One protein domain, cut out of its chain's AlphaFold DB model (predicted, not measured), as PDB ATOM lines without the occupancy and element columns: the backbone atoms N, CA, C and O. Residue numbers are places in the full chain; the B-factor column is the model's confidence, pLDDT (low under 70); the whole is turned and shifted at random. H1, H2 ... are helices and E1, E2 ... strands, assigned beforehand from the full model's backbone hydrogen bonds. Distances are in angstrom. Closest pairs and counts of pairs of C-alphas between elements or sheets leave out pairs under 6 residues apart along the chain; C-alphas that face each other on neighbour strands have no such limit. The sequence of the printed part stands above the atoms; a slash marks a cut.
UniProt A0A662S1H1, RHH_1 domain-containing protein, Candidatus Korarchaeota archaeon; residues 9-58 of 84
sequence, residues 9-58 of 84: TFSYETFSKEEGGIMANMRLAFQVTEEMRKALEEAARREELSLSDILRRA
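What this domain is: This is residues 9 to 58 of the 84 residues of the protein "RHH_1 domain-containing protein" of Candidatus Korarchaeota archaeon (UniProt A0A662S1H1). A long hairpin of two strands, E1 and E2, makes one arm of an open V; the helix H1 makes the other, and the short helix H2 sits crosswise in the angle between them, packed on H1 and near E1. The loop of residues 16 to 24 forms the far tip of the hairpin, and away from that tip, past Val 32, E2 turns a corner into H1 through a tight link of 1 residue. The printed part has 50 residues with two named strands and two named helices, in the order E1, E2, H1, H2; the sheet, E1 - E2, is antiparallel, and the class is mixed, helices and strands. The whole is loose, with a radius of gyration of the C-alphas of 13.1 A, and flat, with spans of 40 by 23 by 12 A.

How they stand to each other: Start with the sheet: E1, residues 9 to 15, and E2, residues 25 to 32, are antiparallel neighbours and form a hairpin, with 152 degrees between their directions. Look at C-alphas 11 and 29, which face each other at 3.9 A. Across this pair, N 12 and O 28 are within hydrogen-bond range at 2.8 A, and so are N 28 and O 12 at 2.7 A. Go outward to H2, residues 51 to 58: its closest C-alpha to E1 is that of Ser 52, 7.3 A from that of Tyr 12. E2 and H2 are apart. Next find H1, residues 34 to 46, which touches H2 with its residues 40 to 44 alone; the closest C-alphas are those of Ala 44 and Leu 51, 5.3 A apart. The lines of H1 and H2 are about perpendicular, at 83 degrees. E1 and H1 are apart. In H1 and H2 every O i to N i+4 pair is within hydrogen-bond range.

Where its parts are: Find C-alpha 9 at (45.339, 24.749, -45.955); from there E1 runs 19.8 A to C-alpha 15. E2 covers 21.3 A and ends at C-alpha 32, at (41.639, 19.338, -47.857). After Thr 33, H1 begins at Glu 34 and runs 18.5 A to Arg 46. H2, from Leu 51, measures 10.6 A and ends at C-alpha 58, at (36.400, 12.209, -37.966).

The domain as a whole: Look for the two C-alphas farthest apart at Gly 20 and Glu 35, 41.0 A from each other. The printed part has no cut. The links from E2 to H1 and from H1 to H2 are tight, and the link from E1 to E2, with 9 residues, is short. The mean pLDDT of the printed part is 72.3; in the B-factor column you will find residues 9 to 28 under 70, with a mean of 47 over E1 and of 90 over H1.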
ATOM      1  N   THR A   9      44.985  25.176 -47.312       49.03
ATOM      2  CA  THR A   9      45.339  24.749 -45.955       49.03
ATOM      3  C   THR A   9      44.262  25.215 -44.975       49.03
ATOM      4  O   THR A   9      44.047  26.414 -44.813       49.03
ATOM      5  N   PHE A  10      43.579  24.279 -44.323       46.69
ATOM      6  CA  PHE A  10      42.694  24.544 -43.188       46.69
ATOM      7  C   PHE A  10      43.514  24.432 -41.900       46.69
ATOM      8  O   PHE A  10      44.348  23.544 -41.836       46.69
ATOM      9  N   SER A  11      43.322  25.283 -40.889       46.88
ATOM     10  CA  SER A  11      44.030  25.189 -39.595       46.88
ATOM     11  C   SER A  11      43.051  25.247 -38.426       46.88
ATOM     12  O   SER A  11      42.086  26.007 -38.479       46.88
ATOM     13  N   TYR A  12      43.252  24.424 -37.392       47.09
ATOM     14  CA  TYR A  12      42.369  24.358 -36.226       47.09
ATOM     15  C   TYR A  12      43.080  23.956 -34.926       47.09
ATOM     16  O   TYR A  12      43.934  23.089 -34.940       47.09
ATOM     17  N   GLU A  13      42.684  24.542 -33.795       46.81
ATOM     18  CA  GLU A  13      43.248  24.359 -32.443       46.81
ATOM     19  C   GLU A  13      42.628  23.186 -31.656       46.81
ATOM     20  O   GLU A  13      41.424  23.167 -31.387       46.81
ATOM     21  N   THR A  14      43.433  22.211 -31.226       47.62
ATOM     22  CA  THR A  14      43.028  21.159 -30.282       47.62
ATOM     23  C   THR A  14      43.741  21.326 -28.940       47.62
ATOM     24  O   THR A  14      44.954  21.472 -28.867       47.62
ATOM     25  N   PHE A  15      42.978  21.281 -27.847       45.56
ATOM     26  CA  PHE A  15      43.517  21.331 -26.487       45.56
ATOM     27  C   PHE A  15      43.731  19.902 -25.983       45.56
ATOM     28  O   PHE A  15      42.760  19.161 -25.815       45.56
ATOM     29  N   SER A  16      44.988  19.512 -25.764       46.56
ATOM     30  CA  SER A  16      45.326  18.250 -25.098       46.56
ATOM     31  C   SER A  16      45.464  18.486 -23.592       46.56
ATOM     32  O   SER A  16      46.081  19.465 -23.170       46.56
ATOM     33  N   LYS A  17      44.850  17.626 -22.774       45.16
ATOM     34  CA  LYS A  17      44.885  17.720 -21.309       45.16
ATOM     35  C   LYS A  17      45.937  16.740 -20.782       45.16
ATOM     36  O   LYS A  17      45.641  15.558 -20.659       45.16
ATOM     37  N   GLU A  18      47.138  17.230 -20.481       48.34
ATOM     38  CA  GLU A  18      48.127  16.501 -19.676       48.34
ATOM     39  C   GLU A  18      47.962  16.860 -18.193       48.34
ATOM     40  O   GLU A  18      47.778  18.025 -17.826       48.34
ATOM     41  N   GLU A  19      47.984  15.843 -17.330       52.19
ATOM     42  CA  GLU A  19      48.048  16.019 -15.881       52.19
ATOM     43  C   GLU A  19      49.417  16.600 -15.510       52.19
ATOM     44  O   GLU A  19      50.412  15.889 -15.458       52.19
ATOM     45  N   GLY A  20      49.458  17.911 -15.262       52.44
ATOM     46  CA  GLY A  20      50.649  18.595 -14.758       52.44
ATOM     47  C   GLY A  20      51.317  19.521 -15.772       52.44
ATOM     48  O   GLY A  20      52.434  19.273 -16.194       52.44
ATOM     49  N   GLY A  21      50.666  20.645 -16.084       55.19
ATOM     50  CA  GLY A  21      51.366  21.866 -16.494       55.19
ATOM     51  C   GLY A  21      51.973  21.877 -17.900       55.19
ATOM     52  O   GLY A  21      53.175  21.737 -18.052       55.19
ATOM     53  N   ILE A  22      51.126  22.144 -18.896       43.84
ATOM     54  CA  ILE A  22      51.221  23.132 -19.995       43.84
ATOM     55  C   ILE A  22      50.097  22.725 -20.960       43.84
ATOM     56  O   ILE A  22      50.085  21.616 -21.484       43.84
ATOM     57  N   MET A  23      49.103  23.591 -21.176       44.31
ATOM     58  CA  MET A  23      48.076  23.338 -22.192       44.31
ATOM     59  C   MET A  23      48.728  23.432 -23.574       44.31
ATOM     60  O   MET A  23      48.870  24.529 -24.115       44.31
ATOM     61  N   ALA A  24      49.134  22.300 -24.151       50.62
ATOM     62  CA  ALA A  24      49.539  22.247 -25.548       50.62
ATOM     63  C   ALA A  24      48.297  22.514 -26.415       50.62
ATOM     64  O   ALA A  24      47.463  21.633 -26.640       50.62
ATOM     65  N   ASN A  25      48.138  23.768 -26.847       51.47
ATOM     66  CA  ASN A  25      47.153  24.155 -27.848       51.47
ATOM     67  C   ASN A  25      47.708  23.755 -29.220       51.47
ATOM     68  O   ASN A  25      48.472  24.488 -29.850       51.47
ATOM     69  N   MET A  26      47.413  22.529 -29.639       57.41
ATOM     70  CA  MET A  26      47.963  21.944 -30.850       57.41
ATOM     71  C   MET A  26      47.106  22.377 -32.041       57.41
ATOM     72  O   MET A  26      45.999  21.887 -32.251       57.41
ATOM     73  N   ARG A  27      47.600  23.328 -32.840       61.12
ATOM     74  CA  ARG A  27      46.961  23.680 -34.114       61.12
ATOM     75  C   ARG A  27      47.211  22.592 -35.154       61.12
ATOM     76  O   ARG A  27      48.291  22.523 -35.729       61.12
ATOM     77  N   LEU A  28      46.205  21.777 -35.440       66.25
ATOM     78  CA  LEU A  28      46.192  20.850 -36.564       66.25
ATOM     79  C   LEU A  28      45.726  21.562 -37.828       66.25
ATOM     80  O   LEU A  28      44.597  22.049 -37.909       66.25
ATOM     81  N   ALA A  29      46.601  21.599 -38.828       70.31
ATOM     82  CA  ALA A  29      46.257  22.070 -40.153       70.31
ATOM     83  C   ALA A  29      46.074  20.906 -41.128       70.31
ATOM     84  O   ALA A  29      46.968  20.084 -41.299       70.31
ATOM     85  N   PHE A  30      44.915  20.848 -41.779       72.94
ATOM     86  CA  PHE A  30      44.580  19.840 -42.775       72.94
ATOM     87  C   PHE A  30      44.528  20.492 -44.151       72.94
ATOM     88  O   PHE A  30      43.765  21.429 -44.387       72.94
ATOM     89  N   GLN A  31      45.316  19.979 -45.089       76.81
ATOM     90  CA  GLN A  31      45.080  20.274 -46.495       76.81
ATOM     91  C   GLN A  31      43.926  19.399 -46.969       76.81
ATOM     92  O   GLN A  31      44.023  18.174 -46.980       76.81
ATOM     93  N   VAL A  32      42.818  20.034 -47.341       80.06
ATOM     94  CA  VAL A  32      41.639  19.338 -47.857       80.06
ATOM     95  C   VAL A  32      41.377  19.770 -49.291       80.06
ATOM     96  O   VAL A  32      41.629  20.913 -49.676       80.06
ATOM     97  N   THR A  33      40.879  18.843 -50.106       88.25
ATOM     98  CA  THR A  33      40.374  19.190 -51.434       88.25
ATOM     99  C   THR A  33      39.080  19.988 -51.303       88.25
ATOM    100  O   THR A  33      38.354  19.871 -50.315       88.25
ATOM    101  N   GLU A  34      38.750  20.761 -52.335       85.00
ATOM    102  CA  GLU A  34      37.496  21.521 -52.387       85.00
ATOM    103  C   GLU A  34      36.251  20.620 -52.285       85.00
ATOM    104  O   GLU A  34      35.266  20.981 -51.646       85.00
ATOM    105  N   GLU A  35      36.298  19.424 -52.876       89.62
ATOM    106  CA  GLU A  35      35.219  18.435 -52.768       89.62
ATOM    107  C   GLU A  35      35.053  17.943 -51.328       89.62
ATOM    108  O   GLU A  35      33.935  17.894 -50.813       89.62
ATOM    109  N   MET A  36      36.166  17.645 -50.651       87.38
ATOM    110  CA  MET A  36      36.141  17.190 -49.264       87.38
ATOM    111  C   MET A  36      35.682  18.303 -48.320       87.38
ATOM    112  O   MET A  36      34.893  18.046 -47.415       87.38
ATOM    113  N   ARG A  37      36.090  19.552 -48.575       86.12
ATOM    114  CA  ARG A  37      35.594  20.729 -47.850       86.12
ATOM    115  C   ARG A  37      34.073  20.828 -47.932       86.12
ATOM    116  O   ARG A  37      33.421  20.922 -46.898       86.12
ATOM    117  N   LYS A  38      33.505  20.748 -49.138       90.88
ATOM    118  CA  LYS A  38      32.047  20.805 -49.337       90.88
ATOM    119  C   LYS A  38      31.320  19.675 -48.616       90.88
ATOM    120  O   LYS A  38      30.286  19.920 -48.004       90.88
ATOM    121  N   ALA A  39      31.865  18.460 -48.654       90.62
ATOM    122  CA  ALA A  39      31.290  17.324 -47.939       90.62
ATOM    123  C   ALA A  39      31.289  17.538 -46.414       90.62
ATOM    124  O   ALA A  39      30.294  17.244 -45.754       90.62
ATOM    125  N   LEU A  40      32.373  18.092 -45.861       89.56
ATOM    126  CA  LEU A  40      32.482  18.401 -44.433       89.56
ATOM    127  C   LEU A  40      31.544  19.545 -44.013       89.56
ATOM    128  O   LEU A  40      30.895  19.445 -42.975       89.56
ATOM    129  N   GLU A  41      31.436  20.604 -44.819       91.06
ATOM    130  CA  GLU A  41      30.514  21.726 -44.578       91.06
ATOM    131  C   GLU A  41      29.043  21.284 -44.627       91.06
ATOM    132  O   GLU A  41      28.228  21.718 -43.812       91.06
ATOM    133  N   GLU A  42      28.697  20.398 -45.561       93.94
ATOM    134  CA  GLU A  42      27.358  19.822 -45.665       93.94
ATOM    135  C   GLU A  42      27.038  18.914 -44.467       93.94
ATOM    136  O   GLU A  42      25.948  19.004 -43.904       93.94
ATOM    137  N   ALA A  43      27.988  18.082 -44.029       90.44
ATOM    138  CA  ALA A  43      27.825  17.248 -42.839       90.44
ATOM    139  C   ALA A  43      27.624  18.094 -41.570       90.44
ATOM    140  O   ALA A  43      26.701  17.839 -40.800       90.44
ATOM    141  N   ALA A  44      28.425  19.151 -41.400       92.50
ATOM    142  CA  ALA A  44      28.297  20.091 -40.288       92.50
ATOM    143  C   ALA A  44      26.904  20.736 -40.240       92.50
ATOM    144  O   ALA A  44      26.282  20.801 -39.183       92.50
ATOM    145  N   ARG A  45      26.374  21.135 -41.401       92.94
ATOM    146  CA  ARG A  45      25.029  21.713 -41.511       92.94
ATOM    147  C   ARG A  45      23.926  20.721 -41.149       92.94
ATOM    148  O   ARG A  45      22.980  21.105 -40.474       92.94
ATOM    149  N   ARG A  46      24.036  19.469 -41.602       94.38
ATOM    150  CA  ARG A  46      23.039  18.418 -41.335       94.38
ATOM    151  C   ARG A  46      22.978  18.015 -39.871       94.38
ATOM    152  O   ARG A  46      21.907  17.680 -39.386       94.38
ATOM    153  N   GLU A  47      24.126  18.006 -39.202       90.88
ATOM    154  CA  GLU A  47      24.227  17.625 -37.793       90.88
ATOM    155  C   GLU A  47      24.064  18.821 -36.839       90.88
ATOM    156  O   GLU A  47      24.121  18.625 -35.632       90.88
ATOM    157  N   GLU A  48      23.864  20.041 -37.357       93.38
ATOM    158  CA  GLU A  48      23.836  21.290 -36.572       93.38
ATOM    159  C   GLU A  48      25.094  21.477 -35.700       93.38
ATOM    160  O   GLU A  48      25.061  22.034 -34.603       93.38
ATOM    161  N   LEU A  49      26.238  21.009 -36.205       91.31
ATOM    162  CA  LEU A  49      27.526  21.059 -35.521       91.31
ATOM    163  C   LEU A  49      28.471  22.056 -36.186       91.31
ATOM    164  O   LEU A  49      28.365  22.376 -37.371       91.31
ATOM    165  N   SER A  50      29.464  22.515 -35.424       89.31
ATOM    166  CA  SER A  50      30.566  23.265 -36.014       89.31
ATOM    167  C   SER A  50      31.423  22.348 -36.897       89.31
ATOM    168  O   SER A  50      31.601  21.159 -36.612       89.31
ATOM    169  N   LEU A  51      32.016  22.909 -37.954       85.00
ATOM    170  CA  LEU A  51      32.952  22.183 -38.823       85.00
ATOM    171  C   LEU A  51      34.103  21.553 -38.016       85.00
ATOM    172  O   LEU A  51      34.546  20.440 -38.297       85.00
ATOM    173  N   SER A  52      34.546  22.249 -36.970       83.25
ATOM    174  CA  SER A  52      35.580  21.800 -36.040       83.25
ATOM    175  C   SER A  52      35.181  20.544 -35.266       83.25
ATOM    176  O   SER A  52      36.011  19.659 -35.061       83.25
ATOM    177  N   ASP A  53      33.919  20.432 -34.855       85.88
ATOM    178  CA  ASP A  53      33.429  19.266 -34.115       85.88
ATOM    179  C   ASP A  53      33.291  18.043 -35.019       85.88
ATOM    180  O   ASP A  53      33.680  16.939 -34.624       85.88
ATOM    181  N   ILE A  54      32.855  18.244 -36.266       89.62
ATOM    182  CA  ILE A  54      32.858  17.197 -37.294       89.62
ATOM    183  C   ILE A  54      34.282  16.694 -37.551       89.62
ATOM    184  O   ILE A  54      34.523  15.485 -37.537       89.62
ATOM    185  N   LEU A  55      35.251  17.600 -37.717       85.00
ATOM    186  CA  LEU A  55      36.655  17.235 -37.923       85.00
ATOM    187  C   LEU A  55      37.230  16.468 -36.727       85.00
ATOM    188  O   LEU A  55      37.858  15.426 -36.908       85.00
ATOM    189  N   ARG A  56      36.963  16.919 -35.496       83.75
ATOM    190  CA  ARG A  56      37.363  16.191 -34.280       83.75
ATOM    191  C   ARG A  56      36.773  14.787 -34.249       83.75
ATOM    192  O   ARG A  56      37.474  13.840 -33.896       83.75
ATOM    193  N   ARG A  57      35.497  14.639 -34.613       86.62
ATOM    194  CA  ARG A  57      34.820  13.340 -34.658       86.62
ATOM    195  C   ARG A  57      35.451  12.424 -35.705       86.62
ATOM    196  O   ARG A  57      35.735  11.271 -35.392       86.62
ATOM    197  N   ALA A  58      35.736  12.946 -36.895       84.94
ATOM    198  CA  ALA A  58      36.400  12.209 -37.966       84.94
ATOM    199  C   ALA A  58      37.802  11.728 -37.552       84.94
ATOM    200  O   ALA A  58      38.112  10.547 -37.707       84.94
TER     201      ALA A  58